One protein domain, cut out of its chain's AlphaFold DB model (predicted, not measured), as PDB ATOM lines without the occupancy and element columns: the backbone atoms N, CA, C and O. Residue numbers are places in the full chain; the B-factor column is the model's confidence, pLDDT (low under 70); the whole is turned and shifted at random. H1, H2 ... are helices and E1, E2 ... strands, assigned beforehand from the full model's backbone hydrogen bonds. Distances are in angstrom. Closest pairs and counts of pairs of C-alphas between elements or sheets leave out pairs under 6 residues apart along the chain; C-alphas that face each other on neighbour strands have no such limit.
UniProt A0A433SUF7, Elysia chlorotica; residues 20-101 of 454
ATOM      1  N   VAL A  20     133.362 113.015 200.326       96.94
ATOM      2  CA  VAL A  20     134.515 112.867 201.214       96.94
ATOM      3  C   VAL A  20     135.483 111.865 200.607       96.94
ATOM      4  O   VAL A  20     135.074 110.778 200.198       96.94
ATOM      5  N   GLU A  21     136.752 112.237 200.553       96.06
ATOM      6  CA  GLU A  21     137.869 111.371 200.190       96.06
ATOM      7  C   GLU A  21     138.703 111.107 201.441       96.06
ATOM      8  O   GLU A  21     138.976 112.022 202.217       96.06
ATOM      9  N   VAL A  22     139.086 109.853 201.659       95.12
ATOM     10  CA  VAL A  22     139.873 109.436 202.824       95.12
ATOM     11  C   VAL A  22     140.968 108.464 202.414       95.12
ATOM     12  O   VAL A  22     140.842 107.763 201.407       95.12
ATOM     13  N   LYS A  23     142.003 108.365 203.250       92.88
ATOM     14  CA  LYS A  23     143.045 107.340 203.152       92.88
ATOM     15  C   LYS A  23     143.365 106.779 204.535       92.88
ATOM     16  O   LYS A  23     143.722 107.532 205.443       92.88
ATOM     17  N   SER A  24     143.219 105.468 204.695       90.25
ATOM     18  CA  SER A  24     143.509 104.740 205.934       90.25
ATOM     19  C   SER A  24     144.860 104.031 205.863       90.25
ATOM     20  O   SER A  24     145.242 103.542 204.803       90.25
ATOM     21  N   ALA A  25     145.521 103.866 207.011       86.88
ATOM     22  CA  ALA A  25     146.524 102.814 207.165       86.88
ATOM     23  C   ALA A  25     145.866 101.430 207.003       86.88
ATOM     24  O   ALA A  25     144.691 101.243 207.341       86.88
ATOM     25  N   LEU A  26     146.614 100.468 206.468       83.94
ATOM     26  CA  LEU A  26     146.118  99.119 206.207       83.94
ATOM     27  C   LEU A  26     146.460  98.172 207.363       83.94
ATOM     28  O   LEU A  26     147.521  98.305 207.974       83.94
ATOM     29  N   PRO A  27     145.609  97.170 207.644       82.06
ATOM     30  CA  PRO A  27     145.949  96.117 208.587       82.06
ATOM     31  C   PRO A  27     147.109  95.264 208.060       82.06
ATOM     32  O   PRO A  27     147.322  95.131 206.850       82.06
ATOM     33  N   LYS A  28     147.840  94.622 208.977       74.56
ATOM     34  CA  LYS A  28     148.947  93.731 208.616       74.56
ATOM     35  C   LYS A  28     148.500  92.606 207.695       74.56
ATOM     36  O   LYS A  28     147.541  91.888 207.977       74.56
ATOM     37  N   GLY A  29     149.265  92.413 206.626       74.19
ATOM     38  CA  GLY A  29     148.929  91.447 205.591       74.19
ATOM     39  C   GLY A  29     147.752  91.887 204.724       74.19
ATOM     40  O   GLY A  29     147.114  91.018 204.151       74.19
ATOM     41  N   GLY A  30     147.463  93.189 204.629       78.00
ATOM     42  CA  GLY A  30     146.532  93.778 203.667       78.00
ATOM     43  C   GLY A  30     145.049  93.498 203.929       78.00
ATOM     44  O   GLY A  30     144.652  92.808 204.866       78.00
ATOM     45  N   ILE A  31     144.197  94.048 203.058       81.31
ATOM     46  CA  ILE A  31     142.729  93.948 203.172       81.31
ATOM     47  C   ILE A  31     142.138  92.698 202.503       81.31
ATOM     48  O   ILE A  31     140.958  92.401 202.696       81.31
ATOM     49  N   TYR A  32     142.932  91.942 201.734       77.50
ATOM     50  CA  TYR A  32     142.431  90.831 200.910       77.50
ATOM     51  C   TYR A  32     141.748  89.734 201.732       77.50
ATOM     52  O   TYR A  32     140.755  89.171 201.284       77.50
ATOM     53  N   LYS A  33     142.212  89.479 202.963       72.31
ATOM     54  CA  LYS A  33     141.636  88.455 203.853       72.31
ATOM     55  C   LYS A  33     140.225  88.782 204.338       72.31
ATOM     56  O   LYS A  33     139.536  87.893 204.824       72.31
ATOM     57  N   PHE A  34     139.812  90.045 204.244       75.88
ATOM     58  CA  PHE A  34     138.592  90.542 204.880       75.88
ATOM     59  C   PHE A  34     137.645  91.248 203.907       75.88
ATOM     60  O   PHE A  34     136.551  91.630 204.309       75.88
ATOM     61  N   ARG A  35     138.034  91.403 202.632       77.38
ATOM     62  CA  ARG A  35     137.372  92.264 201.635       77.38
ATOM     63  C   ARG A  35     135.857  92.067 201.538       77.38
ATOM     64  O   ARG A  35     135.117  93.047 201.433       77.38
ATOM     65  N   ASP A  36     135.380  90.828 201.616       80.50
ATOM     66  CA  ASP A  36     133.948  90.520 201.513       80.50
ATOM     67  C   ASP A  36     133.163  90.889 202.779       80.50
ATOM     68  O   ASP A  36     131.996  91.267 202.685       80.50
ATOM     69  N   CYS A  37     133.818  90.882 203.940       83.38
ATOM     70  CA  CYS A  37     133.221  91.153 205.248       83.38
ATOM     71  C   CYS A  37     133.181  92.645 205.617       83.38
ATOM     72  O   CYS A  37     132.436  93.016 206.523       83.38
ATOM     73  N   LEU A  38     133.963  93.491 204.937       88.25
ATOM     74  CA  LEU A  38     133.998  94.937 205.183       88.25
ATOM     75  C   LEU A  38     132.719  95.616 204.679       88.25
ATOM     76  O   LEU A  38     132.214  95.278 203.606       88.25
ATOM     77  N   ALA A  39     132.217  96.612 205.403       91.19
ATOM     78  CA  ALA A  39     131.145  97.491 204.938       91.19
ATOM     79  C   ALA A  39     131.604  98.437 203.811       91.19
ATOM     80  O   ALA A  39     130.807  98.850 202.958       91.19
ATOM     81  N   VAL A  40     132.891  98.780 203.806       93.06
ATOM     82  CA  VAL A  40     133.521  99.705 202.865       93.06
ATOM     83  C   VAL A  40     134.367  98.950 201.838       93.06
ATOM     84  O   VAL A  40     135.180  98.088 202.160       93.06
ATOM     85  N   ASN A  41     134.215  99.326 200.570       93.44
ATOM     86  CA  ASN A  41     135.089  98.927 199.471       93.44
ATOM     87  C   ASN A  41     136.373  99.773 199.477       93.44
ATOM     88  O   ASN A  41     136.508 100.702 198.677       93.44
ATOM     89  N   TRP A  42     137.293  99.467 200.391       92.31
ATOM     90  CA  TRP A  42     138.627 100.069 200.422       92.31
ATOM     91  C   TRP A  42     139.446  99.656 199.196       92.31
ATOM     92  O   TRP A  42     139.396  98.497 198.769       92.31
ATOM     93  N   LYS A  43     140.208 100.598 198.633       91.50
ATOM     94  CA  LYS A  43     141.256 100.283 197.658       91.50
ATOM     95  C   LYS A  43     142.449  99.619 198.348       91.50
ATOM     96  O   LYS A  43     142.608  99.703 199.564       91.50
ATOM     97  N   GLU A  44     143.310  98.988 197.555       87.56
ATOM     98  CA  GLU A  44     144.511  98.300 198.049       87.56
ATOM     99  C   GLU A  44     145.502  99.239 198.733       87.56
ATOM    100  O   GLU A  44     146.168  98.807 199.658       87.56
ATOM    101  N   ASN A  45     145.529 100.518 198.355       86.62
ATOM    102  CA  ASN A  45     146.322 101.574 198.991       86.62
ATOM    103  C   ASN A  45     145.610 102.255 200.183       86.62
ATOM    104  O   ASN A  45     146.068 103.285 200.675       86.62
ATOM    105  N   GLY A  46     144.459 101.730 200.623       89.69
ATOM    106  CA  GLY A  46     143.700 102.258 201.759       89.69
ATOM    107  C   GLY A  46     142.826 103.473 201.452       89.69
ATOM    108  O   GLY A  46     142.234 104.037 202.373       89.69
ATOM    109  N   GLU A  47     142.702 103.886 200.190       94.12
ATOM    110  CA  GLU A  47     141.805 104.978 199.807       94.12
ATOM    111  C   GLU A  47     140.333 104.549 199.752       94.12
ATOM    112  O   GLU A  47     139.995 103.426 199.354       94.12
ATOM    113  N   ALA A  48     139.437 105.487 200.063       95.25
ATOM    114  CA  ALA A  48     138.005 105.358 199.816       95.25
ATOM    115  C   ALA A  48     137.352 106.723 199.544       95.25
ATOM    116  O   ALA A  48     137.812 107.763 200.017       95.25
ATOM    117  N   ILE A  49     136.256 106.713 198.782       96.44
ATOM    118  CA  ILE A  49     135.469 107.907 198.451       96.44
ATOM    119  C   ILE A  49     133.996 107.689 198.790       96.44
ATOM    120  O   ILE A  49     133.433 106.629 198.518       96.44
ATOM    121  N   PHE A  50     133.343 108.694 199.361       97.00
ATOM    122  CA  PHE A  50     131.978 108.585 199.862       97.00
ATOM    123  C   PHE A  50     131.129 109.791 199.477       97.00
ATOM    124  O   PHE A  50     131.633 110.906 199.345       97.00
ATOM    125  N   HIS A  51     129.812 109.591 199.390       96.62
ATOM    126  CA  HIS A  51     128.892 110.700 199.649       96.62
ATOM    127  C   HIS A  51     129.091 111.166 201.090       96.62
ATOM    128  O   HIS A  51     129.348 110.341 201.967       96.62
ATOM    129  N   TYR A  52     128.932 112.463 201.342       95.19
ATOM    130  CA  TYR A  52     129.108 113.018 202.684       95.19
ATOM    131  C   TYR A  52     128.257 112.296 203.740       95.19
ATOM    132  O   TYR A  52     128.788 111.848 204.753       95.19
ATOM    133  N   ASP A  53     126.975 112.067 203.454       93.81
ATOM    134  CA  ASP A  53     126.070 111.389 204.390       93.81
ATOM    135  C   ASP A  53     126.435 109.910 204.597       93.81
ATOM    136  O   ASP A  53     126.318 109.380 205.703       93.81
ATOM    137  N   CYS A  54     126.954 109.239 203.560       95.00
ATOM    138  CA  CYS A  54     127.479 107.879 203.695       95.00
ATOM    139  C   CYS A  54     128.708 107.836 204.609       95.00
ATOM    140  O   CYS A  54     128.835 106.907 205.402       95.00
ATOM    141  N   TRP A  55     129.605 108.821 204.508       95.56
ATOM    142  CA  TRP A  55     130.784 108.911 205.367       95.56
ATOM    143  C   TRP A  55     130.412 109.161 206.830       95.56
ATOM    144  O   TRP A  55     130.897 108.455 207.712       95.56
ATOM    145  N   GLU A  56     129.499 110.099 207.097       93.44
ATOM    146  CA  GLU A  56     128.982 110.347 208.451       93.44
ATOM    147  C   GLU A  56     128.362 109.075 209.046       93.44
ATOM    148  O   GLU A  56     128.602 108.731 210.204       93.44
ATOM    149  N   HIS A  57     127.613 108.325 208.238       91.12
ATOM    150  CA  HIS A  57     127.025 107.061 208.662       91.12
ATOM    151  C   HIS A  57     128.081 105.988 208.982       91.12
ATOM    152  O   HIS A  57     127.972 105.311 210.006       91.12
ATOM    153  N   VAL A  58     129.129 105.872 208.159       93.12
ATOM    154  CA  VAL A  58     130.281 104.982 208.394       93.12
ATOM    155  C   VAL A  58     131.016 105.360 209.683       93.12
ATOM    156  O   VAL A  58     131.271 104.493 210.519       93.12
ATOM    157  N   LEU A  59     131.295 106.647 209.901       91.62
ATOM    158  CA  LEU A  59     131.932 107.134 211.127       91.62
ATOM    159  C   LEU A  59     131.111 106.799 212.372       91.62
ATOM    160  O   LEU A  59     131.655 106.308 213.362       91.62
ATOM    161  N   LEU A  60     129.803 107.048 212.328       88.62
ATOM    162  CA  LEU A  60     128.906 106.777 213.449       88.62
ATOM    163  C   LEU A  60     128.818 105.281 213.765       88.62
ATOM    164  O   LEU A  60     128.823 104.915 214.942       88.62
ATOM    165  N   ALA A  61     128.795 104.420 212.745       88.44
ATOM    166  CA  ALA A  61     128.792 102.969 212.922       88.44
ATOM    167  C   ALA A  61     130.100 102.433 213.541       88.44
ATOM    168  O   ALA A  61     130.075 101.408 214.224       88.44
ATOM    169  N   SER A  62     131.225 103.137 213.364       86.62
ATOM    170  CA  SER A  62     132.530 102.763 213.931       86.62
ATOM    171  C   SER A  62     132.767 103.248 215.368       86.62
ATOM    172  O   SER A  62     133.673 102.760 216.048       86.62
ATOM    173  N   GLN A  63     131.971 104.191 215.880       83.44
ATOM    174  CA  GLN A  63     132.171 104.759 217.218       83.44
ATOM    175  C   GLN A  63     131.592 103.865 218.334       83.44
ATOM    176  O   GLN A  63     130.407 103.545 218.377       83.44
ATOM    177  N   ARG A  64     132.419 103.522 219.335       60.50
ATOM    178  CA  ARG A  64     132.074 102.601 220.445       60.50
ATOM    179  C   ARG A  64     131.057 103.140 221.486       60.50
ATOM    180  O   ARG A  64     130.790 102.448 222.467       60.50
ATOM    181  N   ARG A  65     130.479 104.347 221.354       52.66
ATOM    182  CA  ARG A  65     129.559 104.930 222.369       52.66
ATOM    183  C   ARG A  65     128.253 105.475 221.781       52.66
ATOM    184  O   ARG A  65     128.250 106.450 221.042       52.66
ATOM    185  N   LYS A  66     127.121 104.932 222.252       59.62
ATOM    186  CA  LYS A  66     125.782 105.536 222.120       59.62
ATOM    187  C   LYS A  66     125.751 106.910 222.805       59.62
ATOM    188  O   LYS A  66     125.832 106.945 224.033       59.62
ATOM    189  N   ARG A  67     125.508 108.010 222.070       43.44
ATOM    190  CA  ARG A  67     124.624 109.107 222.534       43.44
ATOM    191  C   ARG A  67     124.264 110.163 221.476       43.44
ATOM    192  O   ARG A  67     125.129 110.699 220.804       43.44
ATOM    193  N   LYS A  68     122.967 110.511 221.529       38.91
ATOM    194  CA  LYS A  68     122.195 111.607 220.909       38.91
ATOM    195  C   LYS A  68     122.121 111.614 219.380       38.91
ATOM    196  O   LYS A  68     122.950 112.203 218.709       38.91
ATOM    197  N   THR A  69     121.035 111.000 218.905       39.47
ATOM    198  CA  THR A  69     120.227 111.361 217.728       39.47
ATOM    199  C   THR A  69     120.743 112.577 216.949       39.47
ATOM    200  O   THR A  69     120.261 113.695 217.126       39.47
ATOM    201  N   MET A  70     121.703 112.347 216.053       44.09
ATOM    202  CA  MET A  70     121.769 113.121 214.818       44.09
ATOM    203  C   MET A  70     120.613 112.648 213.937       44.09
ATOM    204  O   MET A  70     120.310 111.454 213.894       44.09
ATOM    205  N   GLN A  71     119.921 113.585 213.291       45.16
ATOM    206  CA  GLN A  71     118.968 113.257 212.235       45.16
ATOM    207  C   GLN A  71     119.775 112.707 211.056       45.16
ATOM    208  O   GLN A  71     120.208 113.470 210.202       45.16
ATOM    209  N   LEU A  72     120.032 111.396 211.050       53.19
ATOM    210  CA  LEU A  72     120.437 110.713 209.827       53.19
ATOM    211  C   LEU A  72     119.308 110.834 208.807       53.19
ATOM    212  O   LEU A  72     118.126 110.845 209.177       53.19
ATOM    213  N   ASP A  73     119.680 110.883 207.533       51.34
ATOM    214  CA  ASP A  73     118.733 110.666 206.451       51.34
ATOM    215  C   ASP A  73     118.007 109.328 206.687       51.34
ATOM    216  O   ASP A  73     118.629 108.275 206.838       51.34
ATOM    217  N   ARG A  74     116.671 109.381 206.760       51.47
ATOM    218  CA  ARG A  74     115.806 108.216 207.021       51.47
ATOM    219  C   ARG A  74     115.832 107.197 205.878       51.47
ATOM    220  O   ARG A  74     115.236 106.135 206.025       51.47
ATOM    221  N   SER A  75     116.468 107.531 204.754       57.12
ATOM    222  CA  SER A  75     116.618 106.658 203.590       57.12
ATOM    223  C   SER A  75     117.734 105.607 203.725       57.12
ATOM    224  O   SER A  75     117.762 104.661 202.938       57.12
ATOM    225  N   LEU A  76     118.640 105.739 204.705       58.28
ATOM    226  CA  LEU A  76     119.766 104.817 204.897       58.28
ATOM    227  C   LEU A  76     119.412 103.694 205.887       58.28
ATOM    228  O   LEU A  76     119.020 103.956 207.025       58.28
ATOM    229  N   GLU A  77     119.583 102.434 205.473       60.44
ATOM    230  CA  GLU A  77     119.416 101.274 206.365       60.44
ATOM    231  C   GLU A  77     120.479 101.242 207.472       60.44
ATOM    232  O   GLU A  77     121.625 101.577 207.185       60.44
ATOM    233  N   PRO A  78     120.174 100.790 208.706       65.75
ATOM    234  CA  PRO A  78     121.136 100.773 209.809       65.75
ATOM    235  C   PRO A  78     122.451 100.059 209.458       65.75
ATOM    236  O   PRO A  78     122.469  98.852 209.219       65.75
ATOM    237  N   LEU A  79     123.569 100.790 209.482       76.88
ATOM    238  CA  LEU A  79     124.895 100.222 209.255       76.88
ATOM    239  C   LEU A  79     125.485  99.668 210.558       76.88
ATOM    240  O   LEU A  79     125.477 100.330 211.595       76.88
ATOM    241  N   SER A  80     126.047  98.460 210.494       75.31
ATOM    242  CA  SER A  80     126.794  97.848 211.594       75.31
ATOM    243  C   SER A  80     128.178  97.439 211.107       75.31
ATOM    244  O   SER A  80     128.304  96.529 210.290       75.31
ATOM    245  N   ILE A  81     129.215  98.114 211.607       80.25
ATOM    246  CA  ILE A  81     130.613  97.758 211.346       80.25
ATOM    247  C   ILE A  81     131.053  96.814 212.461       80.25
ATOM    248  O   ILE A  81     131.298  97.223 213.598       80.25
ATOM    249  N   GLN A  82     131.077  95.517 212.156       78.00
ATOM    250  CA  GLN A  82     131.342  94.481 213.157       78.00
ATOM    251  C   GLN A  82     132.838  94.254 213.373       78.00
ATOM    252  O   GLN A  82     133.269  94.044 214.508       78.00
ATOM    253  N   MET A  83     133.623  94.314 212.298       83.38
ATOM    254  CA  MET A  83     135.047  94.007 212.333       83.38
ATOM    255  C   MET A  83     135.838  95.118 213.010       83.38
ATOM    256  O   MET A  83     135.750  96.281 212.625       83.38
ATOM    257  N   GLU A  84     136.649  94.757 214.004       85.00
ATOM    258  CA  GLU A  84     137.421  95.750 214.749       85.00
ATOM    259  C   GLU A  84     138.495  96.423 213.890       85.00
ATOM    260  O   GLU A  84     138.661  97.636 213.973       85.00
ATOM    261  N   CYS A  85     139.132  95.670 212.986       85.81
ATOM    262  CA  CYS A  85     140.085  96.232 212.032       85.81
ATOM    263  C   CYS A  85     139.441  97.287 211.116       85.81
ATOM    264  O   CYS A  85     140.069  98.297 210.826       85.81
ATOM    265  N   GLU A  86     138.177  97.115 210.708       89.81
ATOM    266  CA  GLU A  86     137.483  98.122 209.898       89.81
ATOM    267  C   GLU A  86     137.184  99.390 210.705       89.81
ATOM    268  O   GLU A  86     137.301 100.494 210.177       89.81
ATOM    269  N   LYS A  87     136.851  99.261 211.997       89.62
ATOM    270  CA  LYS A  87     136.664 100.432 212.868       89.62
ATOM    271  C   LYS A  87     137.957 101.219 213.016       89.62
ATOM    272  O   LYS A  87     137.922 102.441 212.918       89.62
ATOM    273  N   GLU A  88     139.077 100.536 213.234       89.31
ATOM    274  CA  GLU A  88     140.398 101.169 213.307       89.31
ATOM    275  C   GLU A  88     140.736 101.890 212.001       89.31
ATOM    276  O   GLU A  88     141.132 103.055 212.039       89.31
ATOM    277  N   MET A  89     140.475 101.254 210.853       91.44
ATOM    278  CA  MET A  89     140.664 101.883 209.545       91.44
ATOM    279  C   MET A  89     139.800 103.136 209.373       91.44
ATOM    280  O   MET A  89     140.297 104.192 208.997       91.44
ATOM    281  N   VAL A  90     138.502 103.056 209.680       92.56
ATOM    282  CA  VAL A  90     137.577 104.195 209.571       92.56
ATOM    283  C   VAL A  90     137.988 105.345 210.494       92.56
ATOM    284  O   VAL A  90     137.931 106.507 210.091       92.56
ATOM    285  N   LEU A  91     138.408 105.045 211.726       90.44
ATOM    286  CA  LEU A  91     138.854 106.063 212.675       90.44
ATOM    287  C   LEU A  91     140.169 106.713 212.225       90.44
ATOM    288  O   LEU A  91     140.253 107.938 212.251       90.44
ATOM    289  N   GLY A  92     141.142 105.939 211.733       88.81
ATOM    290  CA  GLY A  92     142.373 106.487 211.149       88.81
ATOM    291  C   GLY A  92     142.103 107.329 209.895       88.81
ATOM    292  O   GLY A  92     142.602 108.441 209.763       88.81
ATOM    293  N   ALA A  93     141.216 106.860 209.015       91.38
ATOM    294  CA  ALA A  93     140.752 107.602 207.841       91.38
ATOM    295  C   ALA A  93     140.056 108.930 208.182       91.38
ATOM    296  O   ALA A  93     140.034 109.843 207.359       91.38
ATOM    297  N   SER A  94     139.492 109.071 209.386       91.38
ATOM    298  CA  SER A  94     138.855 110.322 209.812       91.38
ATOM    299  C   SER A  94     139.833 111.480 209.988       91.38
ATOM    300  O   SER A  94     139.442 112.635 209.821       91.38
ATOM    301  N   GLU A  95     141.103 111.180 210.254       87.25
ATOM    302  CA  GLU A  95     142.158 112.183 210.402       87.25
ATOM    303  C   GLU A  95     142.643 112.711 209.045       87.25
ATOM    304  O   GLU A  95     143.138 113.833 208.961       87.25
ATOM    305  N   THR A  96     142.436 111.940 207.972       88.12
ATOM    306  CA  THR A  96     142.861 112.272 206.602       88.12
ATOM    307  C   THR A  96     141.720 112.775 205.720       88.12
ATOM    308  O   THR A  96     141.938 113.081 204.550       88.12
ATOM    309  N   ALA A  97     140.508 112.881 206.274       93.06
ATOM    310  CA  ALA A  97     139.300 113.177 205.520       93.06
ATOM    311  C   ALA A  97     139.338 114.552 204.835       93.06
ATOM    312  O   ALA A  97     139.336 115.605 205.480       93.06
ATOM    313  N   GLU A  98     139.293 114.526 203.507       95.50
ATOM    314  CA  GLU A  98     139.128 115.687 202.643       95.50
ATOM    315  C   GLU A  98     137.673 115.773 202.189       95.50
ATOM    316  O   GLU A  98     137.134 114.862 201.563       95.50
ATOM    317  N   ILE A  99     137.017 116.878 202.526       97.00
ATOM    318  CA  ILE A  99     135.625 117.138 202.179       97.00
ATOM    319  C   ILE A  99     135.602 118.041 200.945       97.00
ATOM    320  O   ILE A  99     136.414 118.958 200.806       97.00
ATOM    321  N   PHE A 100     134.627 117.800 200.074       97.06
ATOM    322  CA  PHE A 100     134.357 118.620 198.902       97.06
ATOM    323  C   PHE A 100     132.864 118.939 198.847       97.06
ATOM    324  O   PHE A 100     132.025 118.041 198.734       97.06
ATOM    325  N   ASP A 101     132.534 120.222 198.939       97.75
ATOM    326  CA  ASP A 101     131.192 120.742 198.729       97.75
ATOM    327  C   ASP A 101     130.782 120.608 197.258       97.75
ATOM    328  O   ASP A 101     131.616 120.577 196.351       97.75
TER     329      ASP A 101
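This is residues 20 to 101 of the 454 residues of a protein of Elysia chlorotica (UniProt A0A433SUF7). A small sheet of three short strands has two helices, H1 and H2, rising from one face, and two long loops make much of the rest. The helices are set steeply to each other, with the end of H1 close to H2; residues 24 to 46 and residues 63 to 83 are long stretches with no named element. The printed part has 82 residues, with three named strands and two named helices in the order E1, E2, H1, H2, E3; the sheet runs E2, E1, E3 and is antiparallel throughout. The class is mixed, helices and strands, with 35 residues in named elements, under half of the printed part. The whole is compact, with a radius of gyration of the C-alphas of 12.6 A and spans of 37, 28 and 21 A.

In the sheet, E1, residues 20 to 23, is the inner strand, and E2, residues 47 to 51, and E3, residues 98 to 100, are the edge strands. E1 and E2 are antiparallel at 163 degrees and form a hairpin; N 50 and O 20 are 2.8 A apart and N 22 and O 48 2.9 A, within hydrogen-bond range. E1 and E3 are antiparallel at 160 degrees, with N 21 and O 98 at 2.8 A, also within range. H1, residues 52 to 62, is on the sheet over E2 at a height of 9.6 A and stands up from it at 49 degrees. H2, residues 84 to 95, is on the same face, over E1 at a height of 9.9 A on a local plane fitted to 6 C-alphas, only just enough; it only just stands up, at 40.5 degrees. The closest C-alphas of E1 and H2 are those of Lys 23 and Ala 93, 5.2 A apart. H1 and H2 touch, closest at the C-alphas of Ser 62 and Lys 87, 4.9 A apart. They run opposite ways at a steep tilt of 47 degrees. E2, H1, H2 and E3 make a split strand-helix-strand unit, two strands running the same way with E1 between them, and its crossover is right-handed. H1 and H2 on one face of the sheet make two layers. Every O i to N i+4 pair is within hydrogen-bond range in H1, and 7 of 8 in H2.

E1 begins at C-alpha 20 (134.515, 112.867, 201.214) and is 10.3 A long. E2 measures 14.1 A, H1 15.6 A, H2 17.6 A and E3 6.7 A. H2 begins at C-alpha 84 (137.421, 95.750, 214.749), and E3 ends at C-alpha 100 (134.357, 118.620, 198.902).

The two C-alphas farthest apart, those of Gly 29 and Gln 71, are 37.6 A apart. The printed part has no cut. The links E1 to E2 and H1 to H2 are long. Residues 64 to 78 have pLDDT under 70; the mean of the printed part is 81.8.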